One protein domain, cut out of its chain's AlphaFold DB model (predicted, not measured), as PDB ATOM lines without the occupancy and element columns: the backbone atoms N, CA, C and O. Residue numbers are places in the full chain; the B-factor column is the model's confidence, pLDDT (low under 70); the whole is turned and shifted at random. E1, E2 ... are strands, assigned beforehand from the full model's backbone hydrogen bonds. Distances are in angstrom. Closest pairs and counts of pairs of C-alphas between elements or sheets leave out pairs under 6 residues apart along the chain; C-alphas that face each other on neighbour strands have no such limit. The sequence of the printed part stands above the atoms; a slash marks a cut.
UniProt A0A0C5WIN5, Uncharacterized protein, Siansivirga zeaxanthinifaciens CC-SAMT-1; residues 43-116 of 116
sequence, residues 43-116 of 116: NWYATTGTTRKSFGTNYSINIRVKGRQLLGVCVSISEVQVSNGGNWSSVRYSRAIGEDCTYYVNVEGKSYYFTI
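This is residues 43 to 116 of the 116 residues of an uncharacterized protein of Siansivirga zeaxanthinifaciens CC-SAMT-1 (UniProt A0A0C5WIN5). Two antiparallel sheets are stacked face to face with their strands crossed, a small sandwich in which a strongly twisted sheet of E1 to E4 covers a smaller sheet of E5 to E7. The two sheets come together along two sides: E4 runs on into E5 across one residue, and the end of E1 comes close to E7. The printed part has 74 residues and seven named strands, E1 to E7 in chain order, with no named helix; the class is all strand. The orders E1 - E2 - E3 - E4 and E5 - E6 - E7 are each a meander, each strand the antiparallel neighbour of the one before. The whole is compact, with a radius of gyration of the C-alphas of 12.2 A, and flat, spanning 38 by 30 by 16 A.

E1, residues 43 to 50, begins at C-alpha 43 (17.642, -25.033, 40.564) and is 22.1 A long. E2, residues 60 to 68, is 24.2 A long. E3, residues 76 to 84, is 23.8 A long and bends by 52 degrees at residue 79. E4 is residues 87 to 91, and E5 is residues 93 to 95, beginning at C-alpha 93 (16.737, -15.232, 26.334). E6, residues 102 to 107, is 16.5 A long. E7, residues 110 to 115, is 16.8 A long and ends at C-alpha 115 (18.334, -9.687, 36.653).

In the larger sheet the hairpin E1 and E2 has N 45 and O 65 within hydrogen-bond range at 2.8 A. In the hairpin E2 and E3, N 66 and O 79 are 2.8 A apart; in the hairpin E3 and E4, N 91 and O 80 are 2.9 A apart. From edge strand E1 to edge strand E4 the strands' lines turn by 92 degrees. E4 runs on into E5 at 51 degrees. In the smaller sheet, N 104 and O 94 of the hairpin E5 and E6 are 2.8 A apart, and N 105 and O 112 of the hairpin E6 and E7 are 3.0 A apart. The strands of the two sheets stand at 51 degrees to each other. E1 and E7 have 10 pairs of C-alphas within 8 A, the closest those of Gly 49 and Phe 114 at 4.5 A. E3 and E6 are near each other, with 6 pairs of C-alphas within 10 A, while E1 and E4 are apart.

The C-alphas farthest apart, those of Gly 56 and Leu 71, are 38.3 A apart. The printed part has no cut and ends at Ile 116, the chain's last residue. No link is long; E3 to E4, E4 to E5 and E6 to E7 are tight. The mean pLDDT of the printed part is 92.9, and no printed residue is under 70.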
ATOM      1  N   ASN A  43      18.851 -25.439  39.859       93.38
ATOM      2  CA  ASN A  43      17.642 -25.033  40.564       93.38
ATOM      3  C   ASN A  43      16.798 -24.115  39.683       93.38
ATOM      4  O   ASN A  43      17.302 -23.507  38.736       93.38
ATOM      5  N   TRP A  44      15.515 -24.016  40.022       95.00
ATOM      6  CA  TRP A  44      14.633 -22.982  39.501       95.00
ATOM      7  C   TRP A  44      14.678 -21.763  40.418       95.00
ATOM      8  O   TRP A  44      14.409 -21.877  41.611       95.00
ATOM      9  N   TYR A  45      14.959 -20.599  39.844       94.25
ATOM     10  CA  TYR A  45      14.907 -19.306  40.517       94.25
ATOM     11  C   TYR A  45      13.752 -18.496  39.944       94.25
ATOM     12  O   TYR A  45      13.598 -18.424  38.726       94.25
ATOM     13  N   ALA A  46      12.931 -17.901  40.803       95.06
ATOM     14  CA  ALA A  46      11.856 -17.011  40.382       95.06
ATOM     15  C   ALA A  46      12.370 -15.569  40.289       95.06
ATOM     16  O   ALA A  46      13.118 -15.114  41.151       95.06
ATOM     17  N   THR A  47      11.955 -14.852  39.251       96.00
ATOM     18  CA  THR A  47      12.233 -13.426  39.051       96.00
ATOM     19  C   THR A  47      11.094 -12.779  38.259       96.00
ATOM     20  O   THR A  47      10.149 -13.443  37.821       96.00
ATOM     21  N   THR A  48      11.156 -11.468  38.069       96.75
ATOM     22  CA  THR A  48      10.158 -10.707  37.317       96.75
ATOM     23  C   THR A  48      10.850  -9.934  36.209       96.75
ATOM     24  O   THR A  48      11.770  -9.158  36.454       96.75
ATOM     25  N   GLY A  49      10.396 -10.142  34.975       96.56
ATOM     26  CA  GLY A  49      10.829  -9.351  33.832       96.56
ATOM     27  C   GLY A  49       9.969  -8.108  33.681       96.56
ATOM     28  O   GLY A  49       8.751  -8.192  33.809       96.56
ATOM     29  N   THR A  50      10.574  -6.967  33.368       97.19
ATOM     30  CA  THR A  50       9.862  -5.701  33.148       97.19
ATOM     31  C   THR A  50      10.208  -5.101  31.795       97.19
ATOM     32  O   THR A  50      11.352  -5.164  31.341       97.19
ATOM     33  N   THR A  51       9.224  -4.524  31.106       97.00
ATOM     34  CA  THR A  51       9.523  -3.713  29.922       97.00
ATOM     35  C   THR A  51      10.200  -2.415  30.348       97.00
ATOM     36  O   THR A  51       9.899  -1.880  31.412       97.00
ATOM     37  N   ARG A  52      11.064  -1.875  29.489       93.81
ATOM     38  CA  ARG A  52      11.754  -0.599  29.714       93.81
ATOM     39  C   ARG A  52      11.400   0.378  28.602       93.81
ATOM     40  O   ARG A  52      12.144   0.530  27.639       93.81
ATOM     41  N   LYS A  53      10.216   0.978  28.681       89.81
ATOM     42  CA  LYS A  53       9.798   2.001  27.720       89.81
ATOM     43  C   LYS A  53      10.185   3.388  28.216       89.81
ATOM     44  O   LYS A  53       9.972   3.700  29.383       89.81
ATOM     45  N   SER A  54      10.666   4.235  27.308       89.12
ATOM     46  CA  SER A  54      10.888   5.659  27.590       89.12
ATOM     47  C   SER A  54       9.578   6.443  27.714       89.12
ATOM     48  O   SER A  54       9.542   7.475  28.372       89.12
ATOM     49  N   PHE A  55       8.500   5.952  27.091       87.19
ATOM     50  CA  PHE A  55       7.176   6.571  27.109       87.19
ATOM     51  C   PHE A  55       6.071   5.508  27.205       87.19
ATOM     52  O   PHE A  55       6.179   4.423  26.624       87.19
ATOM     53  N   GLY A  56       4.979   5.842  27.897       87.88
ATOM     54  CA  GLY A  56       3.821   4.965  28.094       87.88
ATOM     55  C   GLY A  56       3.971   3.977  29.258       87.88
ATOM     56  O   GLY A  56       4.822   4.135  30.128       87.88
ATOM     57  N   THR A  57       3.108   2.961  29.284       92.50
ATOM     58  CA  THR A  57       3.010   2.006  30.400       92.50
ATOM     59  C   THR A  57       4.033   0.875  30.287       92.50
ATOM     60  O   THR A  57       4.171   0.258  29.221       92.50
ATOM     61  N   ASN A  58       4.703   0.572  31.403       94.38
ATOM     62  CA  ASN A  58       5.537  -0.616  31.550       94.38
ATOM     63  C   ASN A  58       4.714  -1.819  32.019       94.38
ATOM     64  O   ASN A  58       3.783  -1.685  32.809       94.38
ATOM     65  N   TYR A  59       5.089  -2.998  31.537       94.00
ATOM     66  CA  TYR A  59       4.459  -4.267  31.876       94.00
ATOM     67  C   TYR A  59       5.463  -5.173  32.577       94.00
ATOM     68  O   TYR A  59       6.670  -5.066  32.348       94.00
ATOM     69  N   SER A  60       4.954  -6.093  33.389       94.94
ATOM     70  CA  SER A  60       5.744  -7.112  34.069       94.94
ATOM     71  C   SER A  60       5.270  -8.511  33.705       94.94
ATOM     72  O   SER A  60       4.080  -8.727  33.479       94.94
ATOM     73  N   ILE A  61       6.192  -9.467  33.708       95.62
ATOM     74  CA  ILE A  61       5.900 -10.885  33.513       95.62
ATOM     75  C   ILE A  61       6.667 -11.718  34.536       95.62
ATOM     76  O   ILE A  61       7.810 -11.407  34.878       95.62
ATOM     77  N   ASN A  62       6.041 -12.784  35.030       97.19
ATOM     78  CA  ASN A  62       6.714 -13.729  35.913       97.19
ATOM     79  C   ASN A  62       7.669 -14.592  35.093       97.19
ATOM     80  O   ASN A  62       7.281 -15.164  34.073       97.19
ATOM     81  N   ILE A  63       8.907 -14.700  35.560       97.50
ATOM     82  CA  ILE A  63       9.968 -15.464  34.919       97.50
ATOM     83  C   ILE A  63      10.497 -16.474  35.929       97.50
ATOM     84  O   ILE A  63      10.660 -16.172  37.109       97.50
ATOM     85  N   ARG A  64      10.792 -17.684  35.469       96.69
ATOM     86  CA  ARG A  64      11.631 -18.611  36.218       96.69
ATOM     87  C   ARG A  64      12.812 -19.042  35.374       96.69
ATOM     88  O   ARG A  64      12.683 -19.299  34.180       96.69
ATOM     89  N   VAL A  65      13.964 -19.108  36.014       96.62
ATOM     90  CA  VAL A  65      15.247 -19.394  35.387       96.62
ATOM     91  C   VAL A  65      15.749 -20.699  35.961       96.62
ATOM     92  O   VAL A  65      15.871 -20.831  37.177       96.62
ATOM     93  N   LYS A  66      16.022 -21.674  35.103       95.88
ATOM     94  CA  LYS A  66      16.744 -22.877  35.488       95.88
ATOM     95  C   LYS A  66      18.223 -22.621  35.291       95.88
ATOM     96  O   LYS A  66      18.647 -22.174  34.223       95.88
ATOM     97  N   GLY A  67      19.016 -22.911  36.307       93.56
ATOM     98  CA  GLY A  67      20.452 -22.756  36.192       93.56
ATOM     99  C   GLY A  67      21.194 -23.116  37.459       93.56
ATOM    100  O   GLY A  67      20.618 -23.574  38.449       93.56
ATOM    101  N   ARG A  68      22.500 -22.887  37.419       90.62
ATOM    102  CA  ARG A  68      23.397 -23.112  38.549       90.62
ATOM    103  C   ARG A  68      23.948 -21.778  39.032       90.62
ATOM    104  O   ARG A  68      24.578 -21.065  38.254       90.62
ATOM    105  N   GLN A  69      23.738 -21.472  40.310       84.69
ATOM    106  CA  GLN A  69      24.445 -20.381  40.972       84.69
ATOM    107  C   GLN A  69      25.884 -20.832  41.232       84.69
ATOM    108  O   GLN A  69      26.118 -21.897  41.808       84.69
ATOM    109  N   LEU A  70      26.846 -20.021  40.811       81.12
ATOM    110  CA  LEU A  70      28.251 -20.172  41.166       81.12
ATOM    111  C   LEU A  70      28.637 -18.976  42.052       81.12
ATOM    112  O   LEU A  70      28.058 -17.894  41.937       81.12
ATOM    113  N   LEU A  71      29.562 -19.178  42.991       79.12
ATOM    114  CA  LEU A  71      29.942 -18.137  43.950       79.12
ATOM    115  C   LEU A  71      30.546 -16.929  43.221       79.12
ATOM    116  O   LEU A  71      31.505 -17.077  42.470       79.12
ATOM    117  N   GLY A  72      29.983 -15.741  43.460       75.88
ATOM    118  CA  GLY A  72      30.499 -14.475  42.930       75.88
ATOM    119  C   GLY A  72      30.278 -14.232  41.432       75.88
ATOM    120  O   GLY A  72      30.854 -13.291  40.898       75.88
ATOM    121  N   VAL A  73      29.464 -15.045  40.747       83.62
ATOM    122  CA  VAL A  73      29.130 -14.854  39.323       83.62
ATOM    123  C   VAL A  73      27.626 -15.008  39.077       83.62
ATOM    124  O   VAL A  73      26.910 -15.561  39.912       83.62
ATOM    125  N   CYS A  74      27.149 -14.520  37.926       86.62
ATOM    126  CA  CYS A  74      25.749 -14.653  37.513       86.62
ATOM    127  C   CYS A  74      25.312 -16.123  37.439       86.62
ATOM    128  O   CYS A  74      26.140 -17.018  37.223       86.62
ATOM    129  N   VAL A  75      24.004 -16.372  37.538       89.06
ATOM    130  CA  VAL A  75      23.453 -17.712  37.297       89.06
ATOM    131  C   VAL A  75      23.874 -18.195  35.910       89.06
ATOM    132  O   VAL A  75      23.647 -17.534  34.897       89.06
ATOM    133  N   SER A  76      24.457 -19.392  35.843       90.44
ATOM    134  CA  SER A  76      24.679 -20.068  34.569       90.44
ATOM    135  C   SER A  76      23.350 -20.653  34.095       90.44
ATOM    136  O   SER A  76      22.931 -21.718  34.557       90.44
ATOM    137  N   ILE A  77      22.675 -19.922  33.211       93.06
ATOM    138  CA  ILE A  77      21.310 -20.210  32.761       93.06
ATOM    139  C   ILE A  77      21.296 -21.373  31.759       93.06
ATOM    140  O   ILE A  77      21.966 -21.332  30.729       93.06
ATOM    141  N   SER A  78      20.484 -22.393  32.032       93.12
ATOM    142  CA  SER A  78      20.201 -23.498  31.107       93.12
ATOM    143  C   SER A  78      18.844 -23.349  30.421       93.12
ATOM    144  O   SER A  78      18.691 -23.739  29.265       93.12
ATOM    145  N   GLU A  79      17.866 -22.760  31.108       95.31
ATOM    146  CA  GLU A  79      16.507 -22.587  30.606       95.31
ATOM    147  C   GLU A  79      15.857 -21.344  31.222       95.31
ATOM    148  O   GLU A  79      16.068 -21.033  32.393       95.31
ATOM    149  N   VAL A  80      15.025 -20.650  30.447       96.94
ATOM    150  CA  VAL A  80      14.174 -19.564  30.940       96.94
ATOM    151  C   VAL A  80      12.743 -19.864  30.546       96.94
ATOM    152  O   VAL A  80      12.469 -20.191  29.391       96.94
ATOM    153  N   GLN A  81      11.831 -19.742  31.504       97.94
ATOM    154  CA  GLN A  81      10.403 -19.870  31.274       97.94
ATOM    155  C   GLN A  81       9.671 -18.621  31.735       97.94
ATOM    156  O   GLN A  81      10.030 -18.009  32.742       97.94
ATOM    157  N   VAL A  82       8.614 -18.274  31.016       97.50
ATOM    158  CA  VAL A  82       7.729 -17.157  31.353       97.50
ATOM    159  C   VAL A  82       6.347 -17.687  31.683       97.50
ATOM    160  O   VAL A  82       5.911 -18.677  31.095       97.50
ATOM    161  N   SER A  83       5.661 -17.042  32.623       95.25
ATOM    162  CA  SER A  83       4.251 -17.317  32.874       95.25
ATOM    163  C   SER A  83       3.393 -16.293  32.151       95.25
ATOM    164  O   SER A  83       3.457 -15.103  32.458       95.25
ATOM    165  N   ASN A  84       2.580 -16.764  31.210       83.44
ATOM    166  CA  ASN A  84       1.567 -15.954  30.544       83.44
ATOM    167  C   ASN A  84       0.206 -16.629  30.735       83.44
ATOM    168  O   ASN A  84      -0.009 -17.743  30.262       83.44
ATOM    169  N   GLY A  85      -0.684 -16.000  31.507       78.12
ATOM    170  CA  GLY A  85      -1.992 -16.581  31.829       78.12
ATOM    171  C   GLY A  85      -1.936 -17.844  32.701       78.12
ATOM    172  O   GLY A  85      -2.807 -18.699  32.584       78.12
ATOM    173  N   GLY A  86      -0.911 -17.994  33.550       80.56
ATOM    174  CA  GLY A  86      -0.794 -19.094  34.520       80.56
ATOM    175  C   GLY A  86      -0.046 -20.336  34.023       80.56
ATOM    176  O   GLY A  86       0.387 -21.146  34.840       80.56
ATOM    177  N   ASN A  87       0.202 -20.451  32.716       90.75
ATOM    178  CA  ASN A  87       1.009 -21.529  32.140       90.75
ATOM    179  C   ASN A  87       2.460 -21.091  31.947       90.75
ATOM    180  O   ASN A  87       2.719 -19.944  31.586       90.75
ATOM    181  N   TRP A  88       3.399 -22.013  32.167       95.81
ATOM    182  CA  TRP A  88       4.827 -21.784  31.952       95.81
ATOM    183  C   TRP A  88       5.254 -22.262  30.568       95.81
ATOM    184  O   TRP A  88       4.990 -23.407  30.204       95.81
ATOM    185  N   SER A  89       5.955 -21.411  29.825       95.38
ATOM    186  CA  SER A  89       6.506 -21.749  28.511       95.38
ATOM    187  C   SER A  89       7.976 -21.358  28.405       95.38
ATOM    188  O   SER A  89       8.380 -20.283  28.853       95.38
ATOM    189  N   SER A  90       8.787 -22.244  27.826       96.44
ATOM    190  CA  SER A  90      10.212 -21.995  27.600       96.44
ATOM    191  C   SER A  90      10.407 -20.975  26.489       96.44
ATOM    192  O   SER A  90       9.800 -21.064  25.420       96.44
ATOM    193  N   VAL A  91      11.279 -20.006  26.741       95.88
ATOM    194  CA  VAL A  91      11.571 -18.909  25.819       95.88
ATOM    195  C   VAL A  91      13.070 -18.768  25.610       95.88
ATOM    196  O   VAL A  91      13.887 -19.129  26.457       95.88
ATOM    197  N   ARG A  92      13.439 -18.197  24.464       96.56
ATOM    198  CA  ARG A  92      14.814 -17.753  24.241       96.56
ATOM    199  C   ARG A  92      15.067 -16.480  25.035       96.56
ATOM    200  O   ARG A  92      14.218 -15.592  25.073       96.56
ATOM    201  N   TYR A  93      16.256 -16.397  25.608       96.62
ATOM    202  CA  TYR A  93      16.737 -15.232  26.334       96.62
ATOM    203  C   TYR A  93      18.038 -14.725  25.707       96.62
ATOM    204  O   TYR A  93      18.694 -15.418  24.926       96.62
ATOM    205  N   SER A  94      18.402 -13.489  26.013       96.12
ATOM    206  CA  SER A  94      19.649 -12.868  25.569       96.12
ATOM    207  C   SER A  94      20.196 -11.980  26.676       96.12
ATOM    208  O   SER A  94      19.432 -11.459  27.485       96.12
ATOM    209  N   ARG A  95      21.520 -11.837  26.749       94.75
ATOM    210  CA  ARG A  95      22.161 -10.973  27.745       94.75
ATOM    211  C   ARG A  95      22.003  -9.508  27.337       94.75
ATOM    212  O   ARG A  95      22.223  -9.178  26.173       94.75
ATOM    213  N   ALA A  96      21.638  -8.646  28.280       94.44
ATOM    214  CA  ALA A  96      21.666  -7.205  28.072       94.44
ATOM    215  C   ALA A  96      23.128  -6.732  28.064       94.44
ATOM    216  O   ALA A  96      23.899  -7.025  28.978       94.44
ATOM    217  N   ILE A  97      23.538  -6.056  26.991       91.69
ATOM    218  CA  ILE A  97      24.922  -5.600  26.831       91.69
ATOM    219  C   ILE A  97      25.172  -4.430  27.783       91.69
ATOM    220  O   ILE A  97      24.408  -3.470  27.793       91.69
ATOM    221  N   GLY A  98      26.264  -4.504  28.546       92.38
ATOM    222  CA  GLY A  98      26.657  -3.452  29.487       92.38
ATOM    223  C   GLY A  98      25.929  -3.492  30.831       92.38
ATOM    224  O   GLY A  98      26.131  -2.592  31.638       92.38
ATOM    225  N   GLU A  99      25.116  -4.522  31.092       93.44
ATOM    226  CA  GLU A  99      24.405  -4.691  32.361       93.44
ATOM    227  C   GLU A  99      24.778  -6.014  33.039       93.44
ATOM    228  O   GLU A  99      24.724  -7.096  32.439       93.44
ATOM    229  N   ASP A 100      25.138  -5.934  34.320       92.75
ATOM    230  CA  ASP A 100      25.525  -7.105  35.097       92.75
ATOM    231  C   ASP A 100      24.331  -8.010  35.371       92.75
ATOM    232  O   ASP A 100      23.244  -7.561  35.742       92.75
ATOM    233  N   CYS A 101      24.551  -9.306  35.130       92.62
ATOM    234  CA  CYS A 101      23.594 -10.393  35.335       92.62
ATOM    235  C   CYS A 101      22.175 -10.108  34.820       92.62
ATOM    236  O   CYS A 101      21.194 -10.638  35.334       92.62
ATOM    237  N   THR A 102      22.069  -9.265  33.791       96.44
ATOM    238  CA  THR A 102      20.795  -8.815  33.249       96.44
ATOM    239  C   THR A 102      20.573  -9.415  31.876       96.44
ATOM    240  O   THR A 102      21.460  -9.469  31.018       96.44
ATOM    241  N   TYR A 103      19.356  -9.889  31.675       97.12
ATOM    242  CA  TYR A 103      18.926 -10.616  30.499       97.12
ATOM    243  C   TYR A 103      17.567 -10.096  30.060       97.12
ATOM    244  O   TYR A 103      16.855  -9.440  30.820       97.12
ATOM    245  N   TYR A 104      17.187 -10.407  28.828       97.50
ATOM    246  CA  TYR A 104      15.853 -10.126  28.334       97.50
ATOM    247  C   TYR A 104      15.282 -11.292  27.540       97.50
ATOM    248  O   TYR A 104      16.004 -12.087  26.934       97.50
ATOM    249  N   VAL A 105      13.956 -11.369  27.543       97.19
ATOM    250  CA  VAL A 105      13.153 -12.292  26.734       97.19
ATOM    251  C   VAL A 105      12.177 -11.488  25.889       97.19
ATOM    252  O   VAL A 105      11.686 -10.444  26.319       97.19
ATOM    253  N   ASN A 106      11.883 -11.979  24.688       95.75
ATOM    254  CA  ASN A 106      10.876 -11.385  23.815       95.75
ATOM    255  C   ASN A 106       9.596 -12.217  23.881       95.75
ATOM    256  O   ASN A 106       9.589 -13.376  23.468       95.75
ATOM    257  N   VAL A 107       8.522 -11.620  24.390       93.31
ATOM    258  CA  VAL A 107       7.208 -12.256  24.535       93.31
ATOM    259  C   VAL A 107       6.173 -11.328  23.914       93.31
ATOM    260  O   VAL A 107       6.088 -10.159  24.289       93.31
ATOM    261  N   GLU A 108       5.420 -11.826  22.930       91.56
ATOM    262  CA  GLU A 108       4.355 -11.069  22.245       91.56
ATOM    263  C   GLU A 108       4.809  -9.685  21.738       91.56
ATOM    264  O   GLU A 108       4.152  -8.661  21.949       91.56
ATOM    265  N   GLY A 109       5.992  -9.638  21.116       90.12
ATOM    266  CA  GLY A 109       6.556  -8.410  20.548       90.12
ATOM    267  C   GLY A 109       7.076  -7.396  21.574       90.12
ATOM    268  O   GLY A 109       7.418  -6.280  21.194       90.12
ATOM    269  N   LYS A 110       7.152  -7.753  22.863       93.56
ATOM    270  CA  LYS A 110       7.715  -6.903  23.921       93.56
ATOM    271  C   LYS A 110       8.949  -7.557  24.533       93.56
ATOM    272  O   LYS A 110       8.958  -8.763  24.775       93.56
ATOM    273  N   SER A 111       9.964  -6.746  24.818       96.31
ATOM    274  CA  SER A 111      11.162  -7.180  25.537       96.31
ATOM    275  C   SER A 111      10.989  -6.953  27.036       96.31
ATOM    276  O   SER A 111      10.728  -5.828  27.465       96.31
ATOM    277  N   TYR A 112      11.154  -8.015  27.821       97.19
ATOM    278  CA  TYR A 112      11.107  -7.980  29.281       97.19
ATOM    279  C   TYR A 112      12.496  -8.257  29.836       97.19
ATOM    280  O   TYR A 112      13.061  -9.315  29.565       97.19
ATOM    281  N   TYR A 113      13.023  -7.314  30.611       97.81
ATOM    282  CA  TYR A 113      14.353  -7.358  31.205       97.81
ATOM    283  C   TYR A 113      14.272  -7.843  32.649       97.81
ATOM    284  O   TYR A 113      13.414  -7.380  33.400       97.81
ATOM    285  N   PHE A 114      15.163  -8.751  33.036       97.00
ATOM    286  CA  PHE A 114      15.271  -9.299  34.387       97.00
ATOM    287  C   PHE A 114      16.737  -9.493  34.773       97.00
ATOM    288  O   PHE A 114      17.591  -9.703  33.911       97.00
ATOM    289  N   THR A 115      17.007  -9.460  36.073       95.50
ATOM    290  CA  THR A 115      18.334  -9.687  36.653       95.50
ATOM    291  C   THR A 115      18.277 -10.932  37.532       95.50
ATOM    292  O   THR A 115      17.278 -11.135  38.233       95.50
ATOM    293  N   ILE A 116      19.297 -11.790  37.445       91.19
ATOM    294  CA  ILE A 116      19.369 -13.059  38.183       91.19
ATOM    295  C   ILE A 116      20.808 -13.509  38.450       91.19
ATOM    296  O   ILE A 116      21.657 -13.400  37.538       91.19
TER     297      ILE A 116